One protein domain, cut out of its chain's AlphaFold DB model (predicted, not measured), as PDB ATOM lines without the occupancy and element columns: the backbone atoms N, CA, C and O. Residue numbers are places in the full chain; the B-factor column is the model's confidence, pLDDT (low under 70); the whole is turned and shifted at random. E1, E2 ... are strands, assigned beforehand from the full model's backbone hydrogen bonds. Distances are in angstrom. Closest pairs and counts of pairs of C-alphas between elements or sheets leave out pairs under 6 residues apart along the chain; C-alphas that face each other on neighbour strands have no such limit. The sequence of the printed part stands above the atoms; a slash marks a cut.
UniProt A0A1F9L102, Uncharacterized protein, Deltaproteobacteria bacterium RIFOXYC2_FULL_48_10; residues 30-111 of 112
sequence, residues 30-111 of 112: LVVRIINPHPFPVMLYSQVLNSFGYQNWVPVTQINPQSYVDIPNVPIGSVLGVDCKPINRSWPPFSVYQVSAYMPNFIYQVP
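Overview. This is residues 30 to 111 of the 112 residues of an uncharacterized protein of Deltaproteobacteria bacterium RIFOXYC2_FULL_48_10 (UniProt A0A1F9L102). What shape does this domain make? It is a sandwich, two sheets only partly face to face: the twisted four-strand sheet E3 E2 E5 E6 and, over part of one face, the strand pair E1 E4. A long loop, residues 83 to 105, joins E5 to E6. What is it made of? The printed part has 82 residues, no named helix and six strands, E1 to E6 along the chain; both sheets are antiparallel and the class is all strand. It is compact, with a radius of gyration of the C-alphas of 12.4 A, and spans 38 by 28 by 23 A.

Along the chain. Where is the larger sheet? E3, residues 55 to 63, measures 23.0 A from first to last C-alpha and bends by 51 degrees at residue 60. E2, residues 42 to 49, measures 22.7 A. E5, residues 79 to 82, and E6, residues 106 to 109, are shorter; C-alpha 109 is at (109.591, 138.967, 122.778). Where is the smaller one? E1, residues 30 to 36, measures 19.3 A from C-alpha 30 at (105.806, 148.386, 129.499). E4, residues 67 to 75, measures 22.9 A and bends by 61 degrees at residue 72.

Arrangement. Which atoms pair the strands? Within hydrogen-bond range are N 48 and O 56, 2.8 A, in the hairpin E2 and E3; N 45 and O 81, 2.7 A, between E2 and E5; N 80 and O 108, 2.8 A, in the hairpin E5 and E6; and N 34 and O 69, 2.9 A, between E1 and E4. How do the sheets face? Their facing parts are 9.5 A centre to centre, with best planes 36 degrees apart. E4 and E6 are apart.

Size, cuts and confidence. How large is it? The two C-alphas farthest apart, of Pro 39 and Phe 52, are 37.9 A apart. Is it continuous and confident? The printed part has no cut, and the link E5 to E6 is long; residues 84 to 105 have pLDDT under 70.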
ATOM      1  N   LEU A  30     106.573 147.669 130.508       85.38
ATOM      2  CA  LEU A  30     105.806 148.386 129.499       85.38
ATOM      3  C   LEU A  30     104.400 147.816 129.340       85.38
ATOM      4  O   LEU A  30     104.071 146.743 129.850       85.38
ATOM      5  N   VAL A  31     103.557 148.578 128.648       84.56
ATOM      6  CA  VAL A  31     102.217 148.140 128.258       84.56
ATOM      7  C   VAL A  31     102.312 147.505 126.876       84.56
ATOM      8  O   VAL A  31     102.746 148.158 125.927       84.56
ATOM      9  N   VAL A  32     101.903 146.242 126.758       84.12
ATOM     10  CA  VAL A  32     101.839 145.529 125.475       84.12
ATOM     11  C   VAL A  32     100.392 145.432 125.024       84.12
ATOM     12  O   VAL A  32      99.567 144.854 125.727       84.12
ATOM     13  N   ARG A  33     100.093 145.920 123.819       84.38
ATOM     14  CA  ARG A  33      98.803 145.684 123.167       84.38
ATOM     15  C   ARG A  33      98.857 144.409 122.334       84.38
ATOM     16  O   ARG A  33      99.615 144.339 121.370       84.38
ATOM     17  N   ILE A  34      98.014 143.436 122.662       82.88
ATOM     18  CA  ILE A  34      97.820 142.226 121.859       82.88
ATOM     19  C   ILE A  34      96.483 142.326 121.136       82.88
ATOM     20  O   ILE A  34      95.442 142.534 121.755       82.88
ATOM     21  N   ILE A  35      96.513 142.166 119.817       83.31
ATOM     22  CA  ILE A  35      95.330 142.257 118.962       83.31
ATOM     23  C   ILE A  35      94.940 140.844 118.535       83.31
ATOM     24  O   ILE A  35      95.764 140.112 117.985       83.31
ATOM     25  N   ASN A  36      93.681 140.469 118.766       83.94
ATOM     26  CA  ASN A  36      93.079 139.249 118.248       83.94
ATOM     27  C   ASN A  36      92.218 139.562 117.008       83.94
ATOM     28  O   ASN A  36      91.035 139.885 117.131       83.94
ATOM     29  N   PRO A  37      92.776 139.417 115.795       81.12
ATOM     30  CA  PRO A  37      92.038 139.574 114.541       81.12
ATOM     31  C   PRO A  37      91.199 138.338 114.164       81.12
ATOM     32  O   PRO A  37      90.686 138.271 113.045       81.12
ATOM     33  N   HIS A  38      91.120 137.307 115.011       79.50
ATOM     34  CA  HIS A  38      90.379 136.084 114.708       79.50
ATOM     35  C   HIS A  38      88.889 136.221 115.036       79.50
ATOM     36  O   HIS A  38      88.506 137.005 115.903       79.50
ATOM     37  N   PRO A  39      88.020 135.455 114.349       85.50
ATOM     38  CA  PRO A  39      86.592 135.392 114.661       85.50
ATOM     39  C   PRO A  39      86.280 134.486 115.868       85.50
ATOM     40  O   PRO A  39      85.117 134.280 116.193       85.50
ATOM     41  N   PHE A  40      87.300 133.945 116.533       86.25
ATOM     42  CA  PHE A  40      87.189 133.099 117.719       86.25
ATOM     43  C   PHE A  40      88.114 133.624 118.830       86.25
ATOM     44  O   PHE A  40      89.077 134.345 118.537       86.25
ATOM     45  N   PRO A  41      87.811 133.321 120.106       87.62
ATOM     46  CA  PRO A  41      88.664 133.718 121.214       87.62
ATOM     47  C   PRO A  41      90.024 133.022 121.146       87.62
ATOM     48  O   PRO A  41      90.127 131.893 120.669       87.62
ATOM     49  N   VAL A  42      91.052 133.703 121.641       86.38
ATOM     50  CA  VAL A  42      92.438 133.220 121.659       86.38
ATOM     51  C   VAL A  42      93.010 133.419 123.061       86.38
ATOM     52  O   VAL A  42      92.831 134.487 123.644       86.38
ATOM     53  N   MET A  43      93.684 132.419 123.614       89.38
ATOM     54  CA  MET A  43      94.354 132.504 124.909       89.38
ATOM     55  C   MET A  43      95.779 133.035 124.738       89.38
ATOM     56  O   MET A  43      96.558 132.535 123.925       89.38
ATOM     57  N   LEU A  44      96.118 134.051 125.530       87.88
ATOM     58  CA  LEU A  44      97.467 134.576 125.697       87.88
ATOM     59  C   LEU A  44      98.190 133.796 126.793       87.88
ATOM     60  O   LEU A  44      97.642 133.570 127.870       87.88
ATOM     61  N   TYR A  45      99.448 133.470 126.541       89.69
ATOM     62  CA  TYR A  45     100.368 132.801 127.445       89.69
ATOM     63  C   TYR A  45     101.619 133.652 127.640       89.69
ATOM     64  O   TYR A  45     102.042 134.385 126.744       89.69
ATOM     65  N   SER A  46     102.244 133.509 128.801       89.38
ATOM     66  CA  SER A  46     103.572 134.039 129.089       89.38
ATOM     67  C   SER A  46     104.526 132.885 129.352       89.38
ATOM     68  O   SER A  46     104.163 131.901 130.003       89.38
ATOM     69  N   GLN A  47     105.738 132.993 128.817       88.19
ATOM     70  CA  GLN A  47     106.806 132.063 129.117       88.19
ATOM     71  C   GLN A  47     107.449 132.447 130.444       88.19
ATOM     72  O   GLN A  47     107.923 133.568 130.627       88.19
ATOM     73  N   VAL A  48     107.513 131.482 131.346       89.38
ATOM     74  CA  VAL A  48     108.197 131.591 132.629       89.38
ATOM     75  C   VAL A  48     109.203 130.456 132.756       89.38
ATOM     76  O   VAL A  48     109.078 129.422 132.100       89.38
ATOM     77  N   LEU A  49     110.203 130.627 133.613       88.19
ATOM     78  CA  LEU A  49     111.062 129.521 134.020       88.19
ATOM     79  C   LEU A  49     110.466 128.874 135.268       88.19
ATOM     80  O   LEU A  49     110.071 129.568 136.206       88.19
ATOM     81  N   ASN A  50     110.382 127.546 135.286       86.44
ATOM     82  CA  ASN A  50     110.024 126.825 136.501       86.44
ATOM     83  C   ASN A  50     111.193 126.831 137.507       86.44
ATOM     84  O   ASN A  50     112.288 127.315 137.221       86.44
ATOM     85  N   SER A  51     110.979 126.244 138.687       86.12
ATOM     86  CA  SER A  51     111.987 126.155 139.757       86.12
ATOM     87  C   SER A  51     113.287 125.443 139.358       86.12
ATOM     88  O   SER A  51     114.286 125.566 140.056       86.12
ATOM     89  N   PHE A  52     113.280 124.698 138.254       90.19
ATOM     90  CA  PHE A  52     114.427 123.964 137.722       90.19
ATOM     91  C   PHE A  52     115.061 124.658 136.505       90.19
ATOM     92  O   PHE A  52     115.957 124.099 135.879       90.19
ATOM     93  N   GLY A  53     114.600 125.861 136.148       85.75
ATOM     94  CA  GLY A  53     115.101 126.617 135.000       85.75
ATOM     95  C   GLY A  53     114.573 126.139 133.644       85.75
ATOM     96  O   GLY A  53     115.050 126.611 132.615       85.75
ATOM     97  N   TYR A  54     113.590 125.235 133.607       84.75
ATOM     98  CA  TYR A  54     112.942 124.839 132.354       84.75
ATOM     99  C   TYR A  54     111.841 125.826 131.971       84.75
ATOM    100  O   TYR A  54     111.094 126.308 132.823       84.75
ATOM    101  N   GLN A  55     111.718 126.084 130.669       84.38
ATOM    102  CA  GLN A  55     110.657 126.917 130.113       84.38
ATOM    103  C   GLN A  55     109.287 126.270 130.331       84.38
ATOM    104  O   GLN A  55     109.091 125.087 130.053       84.38
ATOM    105  N   ASN A  56     108.335 127.069 130.794       86.12
ATOM    106  CA  ASN A  56     106.943 126.698 130.972       86.12
ATOM    107  C   ASN A  56     106.041 127.821 130.451       86.12
ATOM    108  O   ASN A  56     106.389 128.996 130.557       86.12
ATOM    109  N   TRP A  57     104.879 127.470 129.910       87.56
ATOM    110  CA  TRP A  57     103.902 128.437 129.415       87.56
ATOM    111  C   TRP A  57     102.721 128.510 130.371       87.56
ATOM    112  O   TRP A  57     102.101 127.494 130.680       87.56
ATOM    113  N   VAL A  58     102.414 129.714 130.842       89.12
ATOM    114  CA  VAL A  58     101.332 129.954 131.802       89.12
ATOM    115  C   VAL A  58     100.266 130.820 131.136       89.12
ATOM    116  O   VAL A  58     100.625 131.827 130.519       89.12
ATOM    117  N   PRO A  59      98.974 130.451 131.222       90.19
ATOM    118  CA  PRO A  59      97.900 131.264 130.666       90.19
ATOM    119  C   PRO A  59      97.814 132.602 131.407       90.19
ATOM    120  O   PRO A  59      97.871 132.655 132.634       90.19
ATOM    121  N   VAL A  60      97.671 133.682 130.645       90.38
ATOM    122  CA  VAL A  60      97.565 135.056 131.147       90.38
ATOM    123  C   VAL A  60      96.120 135.529 131.067       90.38
ATOM    124  O   VAL A  60      95.535 135.906 132.076       90.38
ATOM    125  N   THR A  61      95.538 135.524 129.865       92.00
ATOM    126  CA  THR A  61      94.162 135.980 129.639       92.00
ATOM    127  C   THR A  61      93.628 135.486 128.305       92.00
ATOM    128  O   THR A  61      94.383 135.301 127.352       92.00
ATOM    129  N   GLN A  62      92.309 135.355 128.204       92.06
ATOM    130  CA  GLN A  62      91.636 135.161 126.928       92.06
ATOM    131  C   GLN A  62      91.372 136.513 126.255       92.06
ATOM    132  O   GLN A  62      90.989 137.483 126.911       92.06
ATOM    133  N   ILE A  63      91.563 136.569 124.940       88.81
ATOM    134  CA  ILE A  63      91.322 137.735 124.093       88.81
ATOM    135  C   ILE A  63      90.109 137.431 123.219       88.81
ATOM    136  O   ILE A  63      90.103 136.456 122.460       88.81
ATOM    137  N   ASN A  64      89.075 138.262 123.315       92.31
ATOM    138  CA  ASN A  64      87.834 138.074 122.566       92.31
ATOM    139  C   ASN A  64      88.058 138.171 121.044       92.31
ATOM    140  O   ASN A  64      89.034 138.789 120.606       92.31
ATOM    141  N   PRO A  65      87.162 137.589 120.229       89.56
ATOM    142  CA  PRO A  65      87.189 137.768 118.780       89.56
ATOM    143  C   PRO A  65      87.222 139.245 118.368       89.56
ATOM    144  O   PRO A  65      86.541 140.058 118.990       89.56
ATOM    145  N   GLN A  66      87.953 139.575 117.299       85.50
ATOM    146  CA  GLN A  66      88.006 140.926 116.704       85.50
ATOM    147  C   GLN A  66      88.260 142.049 117.729       85.50
ATOM    148  O   GLN A  66      87.688 143.135 117.637       85.50
ATOM    149  N   SER A  67      89.090 141.782 118.734       88.75
ATOM    150  CA  SER A  67      89.326 142.702 119.848       88.75
ATOM    151  C   SER A  67      90.812 142.838 120.159       88.75
ATOM    152  O   SER A  67      91.659 142.213 119.520       88.75
ATOM    153  N   TYR A  68      91.141 143.673 121.137       87.62
ATOM    154  CA  TYR A  68      92.492 143.791 121.664       87.62
ATOM    155  C   TYR A  68      92.463 143.786 123.189       87.62
ATOM    156  O   TYR A  68      91.443 144.101 123.804       87.62
ATOM    157  N   VAL A  69      93.598 143.440 123.788       87.44
ATOM    158  CA  VAL A  69      93.839 143.584 125.220       87.44
ATOM    159  C   VAL A  69      95.162 144.306 125.432       87.44
ATOM    160  O   VAL A  69      96.148 144.023 124.750       87.44
ATOM    161  N   ASP A  70      95.172 145.238 126.376       86.50
ATOM    162  CA  ASP A  70      96.390 145.881 126.849       86.50
ATOM    163  C   ASP A  70      96.850 145.158 128.113       86.50
ATOM    164  O   ASP A  70      96.117 145.088 129.100       86.50
ATOM    165  N   ILE A  71      98.054 144.593 128.073       87.12
ATOM    166  CA  ILE A  71      98.685 143.940 129.215       87.12
ATOM    167  C   ILE A  71      99.618 144.963 129.861       87.12
ATOM    168  O   ILE A  71     100.642 145.309 129.263       87.12
ATOM    169  N   PRO A  72      99.276 145.494 131.046       86.69
ATOM    170  CA  PRO A  72     100.160 146.397 131.759       86.69
ATOM    171  C   PRO A  72     101.304 145.623 132.415       86.69
ATOM    172  O   PRO A  72     101.205 144.422 132.663       86.69
ATOM    173  N   ASN A  73     102.363 146.346 132.773       88.50
ATOM    174  CA  ASN A  73     103.467 145.835 133.581       88.50
ATOM    175  C   ASN A  73     104.148 144.584 133.003       88.50
ATOM    176  O   ASN A  73     104.529 143.687 133.753       88.50
ATOM    177  N   VAL A  74     104.312 144.510 131.681       85.75
ATOM    178  CA  VAL A  74     105.057 143.411 131.062       85.75
ATOM    179  C   VAL A  74     106.548 143.711 131.179       85.75
ATOM    180  O   VAL A  74     106.985 144.750 130.675       85.75
ATOM    181  N   PRO A  75     107.344 142.839 131.823       85.31
ATOM    182  CA  PRO A  75     108.781 143.023 131.874       85.31
ATOM    183  C   PRO A  75     109.397 143.038 130.484       85.31
ATOM    184  O   PRO A  75     109.091 142.181 129.649       85.31
ATOM    185  N   ILE A  76     110.342 143.943 130.277       82.56
ATOM    186  CA  ILE A  76     111.261 143.862 129.150       82.56
ATOM    187  C   ILE A  76     111.954 142.490 129.129       82.56
ATOM    188  O   ILE A  76     112.331 141.952 130.170       82.56
ATOM    189  N   GLY A  77     112.088 141.907 127.936       80.75
ATOM    190  CA  GLY A  77     112.625 140.562 127.735       80.75
ATOM    191  C   GLY A  77     111.614 139.429 127.935       80.75
ATOM    192  O   GLY A  77     111.949 138.281 127.648       80.75
ATOM    193  N   SER A  78     110.384 139.723 128.377       84.94
ATOM    194  CA  SER A  78     109.328 138.708 128.480       84.94
ATOM    195  C   SER A  78     108.998 138.115 127.121       84.94
ATOM    196  O   SER A  78     108.973 138.819 126.111       84.94
ATOM    197  N   VAL A  79     108.668 136.829 127.122       86.31
ATOM    198  CA  VAL A  79     108.197 136.119 125.939       86.31
ATOM    199  C   VAL A  79     106.712 135.815 126.128       86.31
ATOM    200  O   VAL A  79     106.310 135.170 127.097       86.31
ATOM    201  N   LEU A  80     105.888 136.320 125.221       85.81
ATOM    202  CA  LEU A  80     104.441 136.134 125.188       85.81
ATOM    203  C   LEU A  80     104.056 135.284 123.986       85.81
ATOM    204  O   LEU A  80     104.749 135.308 122.975       85.81
ATOM    205  N   GLY A  81     102.933 134.581 124.055       82.56
ATOM    206  CA  GLY A  81     102.438 133.844 122.904       82.56
ATOM    207  C   GLY A  81     100.961 133.497 122.942       82.56
ATOM    208  O   GLY A  81     100.327 133.663 123.973       82.56
ATOM    209  N   VAL A  82     100.390 133.045 121.822       79.75
ATOM    210  CA  VAL A  82      98.954 132.721 121.736       79.75
ATOM    211  C   VAL A  82      98.641 131.351 121.127       79.75
ATOM    212  O   VAL A  82      99.348 130.897 120.229       79.75
ATOM    213  N   ASP A  83      97.550 130.707 121.546       74.44
ATOM    214  CA  ASP A  83      97.089 129.396 121.047       74.44
ATOM    215  C   ASP A  83      96.203 129.471 119.784       74.44
ATOM    216  O   ASP A  83      95.153 128.846 119.678       74.44
ATOM    217  N   CYS A  84      96.630 130.201 118.756       66.81
ATOM    218  CA  CYS A  84      95.899 130.236 117.482       66.81
ATOM    219  C   CYS A  84      96.455 129.220 116.472       66.81
ATOM    220  O   CYS A  84      97.657 129.054 116.400       66.81
ATOM    221  N   LYS A  85      95.633 128.600 115.610       59.38
ATOM    222  CA  LYS A  85      96.133 127.771 114.487       59.38
ATOM    223  C   LYS A  85      97.290 128.458 113.728       59.38
ATOM    224  O   LYS A  85      97.243 129.684 113.580       59.38
ATOM    225  N   PRO A  86      98.284 127.696 113.223       55.06
ATOM    226  CA  PRO A  86      99.451 128.256 112.552       55.06
ATOM    227  C   PRO A  86      99.009 129.089 111.354       55.06
ATOM    228  O   PRO A  86      98.381 128.591 110.420       55.06
ATOM    229  N   ILE A  87      99.314 130.381 111.404       52.00
ATOM    230  CA  ILE A  87      99.093 131.307 110.303       52.00
ATOM    231  C   ILE A  87     100.402 132.057 110.107       52.00
ATOM    232  O   ILE A  87     100.921 132.662 111.042       52.00
ATOM    233  N   ASN A  88     100.909 132.050 108.875       49.31
ATOM    234  CA  ASN A  88     101.963 132.961 108.446       49.31
ATOM    235  C   ASN A  88     101.425 134.390 108.544       49.31
ATOM    236  O   ASN A  88     100.699 134.850 107.661       49.31
ATOM    237  N   ARG A  89     101.734 135.088 109.634       51.94
ATOM    238  CA  ARG A  89     101.425 136.509 109.782       51.94
ATOM    239  C   ARG A  89     102.675 137.251 110.214       51.94
ATOM    240  O   ARG A  89     103.184 137.048 111.311       51.94
ATOM    241  N   SER A  90     103.137 138.121 109.326       47.09
ATOM    242  CA  SER A  90     104.052 139.205 109.640       47.09
ATOM    243  C   SER A  90     103.273 140.268 110.410       47.09
ATOM    244  O   SER A  90     102.377 140.918 109.872       47.09
ATOM    245  N   TRP A  91     103.596 140.430 111.685       45.16
ATOM    246  CA  TRP A  91     103.208 141.614 112.442       45.16
ATOM    247  C   TRP A  91     104.463 142.444 112.600       45.16
ATOM    248  O   TRP A  91     105.406 141.942 113.198       45.16
ATOM    249  N   PRO A  92     104.537 143.677 112.078       42.53
ATOM    250  CA  PRO A  92     105.714 144.496 112.306       42.53
ATOM    251  C   PRO A  92     105.949 144.646 113.819       42.53
ATOM    252  O   PRO A  92     104.997 144.993 114.523       42.53
ATOM    253  N   PRO A  93     107.171 144.416 114.337       45.97
ATOM    254  CA  PRO A  93     108.425 144.104 113.632       45.97
ATOM    255  C   PRO A  93     108.879 142.617 113.615       45.97
ATOM    256  O   PRO A  93     110.061 142.368 113.393       45.97
ATOM    257  N   PHE A  94     108.016 141.614 113.822       45.50
ATOM    258  CA  PHE A  94     108.436 140.211 113.997       45.50
ATOM    259  C   PHE A  94     107.797 139.192 113.044       45.50
ATOM    260  O   PHE A  94     106.640 139.287 112.622       45.50
ATOM    261  N   SER A  95     108.592 138.155 112.782       37.91
ATOM    262  CA  SER A  95     108.208 136.925 112.099       37.91
ATOM    263  C   SER A  95     108.043 135.815 113.126       37.91
ATOM    264  O   SER A  95     108.848 135.679 114.044       37.91
ATOM    265  N   VAL A  96     107.006 135.007 112.958       38.72
ATOM    266  CA  VAL A  96     106.637 133.949 113.895       38.72
ATOM    267  C   VAL A  96     106.806 132.600 113.231       38.72
ATOM    268  O   VAL A  96     106.359 132.405 112.103       38.72
ATOM    269  N   TYR A  97     107.429 131.671 113.951       38.03
ATOM    270  CA  TYR A  97     107.631 130.297 113.513       38.03
ATOM    271  C   TYR A  97     106.864 129.339 114.418       38.03
ATOM    272  O   TYR A  97     106.748 129.551 115.624       38.03
ATOM    273  N   GLN A  98     106.346 128.276 113.810       39.19
ATOM    274  CA  GLN A  98     105.596 127.230 114.486       39.19
ATOM    275  C   GLN A  98     106.501 126.475 115.463       39.19
ATOM    276  O   GLN A  98     107.455 125.816 115.052       39.19
ATOM    277  N   VAL A  99     106.158 126.507 116.747       44.78
ATOM    278  CA  VAL A  99     106.765 125.637 117.750       44.78
ATOM    279  C   VAL A  99     105.628 124.820 118.347       44.78
ATOM    280  O   VAL A  99     104.952 125.320 119.218       44.78
ATOM    281  N   SER A 100     105.408 123.598 117.843       48.81
ATOM    282  CA  SER A 100     104.580 122.520 118.434       48.81
ATOM    283  C   SER A 100     103.097 122.803 118.786       48.81
ATOM    284  O   SER A 100     102.690 123.898 119.131       48.81
ATOM    285  N   ALA A 101     102.255 121.761 118.781       53.59
ATOM    286  CA  ALA A 101     100.861 121.849 119.249       53.59
ATOM    287  C   ALA A 101     100.724 122.069 120.772       53.59
ATOM    288  O   ALA A 101      99.644 122.408 121.247       53.59
ATOM    289  N   TYR A 102     101.804 121.861 121.531       59.25
ATOM    290  CA  TYR A 102     101.842 122.010 122.993       59.25
ATOM    291  C   TYR A 102     102.439 123.349 123.453       59.25
ATOM    292  O   TYR A 102     102.687 123.548 124.640       59.25
ATOM    293  N   MET A 103     102.724 124.248 122.516       63.78
ATOM    294  CA  MET A 103     103.359 125.539 122.746       63.78
ATOM    295  C   MET A 103     102.550 126.615 122.002       63.78
ATOM    296  O   MET A 103     101.819 126.297 121.062       63.78
ATOM    297  N   PRO A 104     102.597 127.884 122.435       66.31
ATOM    298  CA  PRO A 104     101.873 128.942 121.753       66.31
ATOM    299  C   PRO A 104     102.384 129.107 120.321       66.31
ATOM    300  O   PRO A 104     103.582 129.097 120.043       66.31
ATOM    301  N   ASN A 105     101.440 129.286 119.409       66.56
ATOM    302  CA  ASN A 105     101.656 129.314 117.969       66.56
ATOM    303  C   ASN A 105     102.202 130.654 117.457       66.56
ATOM    304  O   ASN A 105     102.681 130.733 116.329       66.56
ATOM    305  N   PHE A 106     102.113 131.707 118.271       72.44
ATOM    306  CA  PHE A 106     102.777 132.988 118.050       72.44
ATOM    307  C   PHE A 106     103.648 133.327 119.241       72.44
ATOM    308  O   PHE A 106     103.244 133.035 120.358       72.44
ATOM    309  N   ILE A 107     104.813 133.931 119.000       71.88
ATOM    310  CA  ILE A 107     105.765 134.318 120.039       71.88
ATOM    311  C   ILE A 107     106.164 135.783 119.828       71.88
ATOM    312  O   ILE A 107     106.659 136.143 118.763       71.88
ATOM    313  N   TYR A 108     105.966 136.614 120.850       75.50
ATOM    314  CA  TYR A 108     106.423 138.000 120.914       75.50
ATOM    315  C   TYR A 108     107.383 138.171 122.083       75.50
ATOM    316  O   TYR A 108     107.012 137.951 123.235       75.50
ATOM    317  N   GLN A 109     108.613 138.576 121.774       77.38
ATOM    318  CA  GLN A 109     109.591 138.967 122.778       77.38
ATOM    319  C   GLN A 109     109.558 140.481 122.952       77.38
ATOM    320  O   GLN A 109     109.723 141.232 121.988       77.38
ATOM    321  N   VAL A 110     109.361 140.919 124.190       78.00
ATOM    322  CA  VAL A 110     109.378 142.335 124.540       78.00
ATOM    323  C   VAL A 110     110.812 142.859 124.405       78.00
ATOM    324  O   VAL A 110     111.690 142.366 125.119       78.00
ATOM    325  N   PRO A 111     111.079 143.810 123.492       73.81
ATOM    326  CA  PRO A 111     112.428 144.312 123.262       73.81
ATOM    327  C   PRO A 111     112.947 145.132 124.457       73.81
ATOM    328  O   PRO A 111     112.134 145.635 125.239       73.81
TER     329      PRO A 111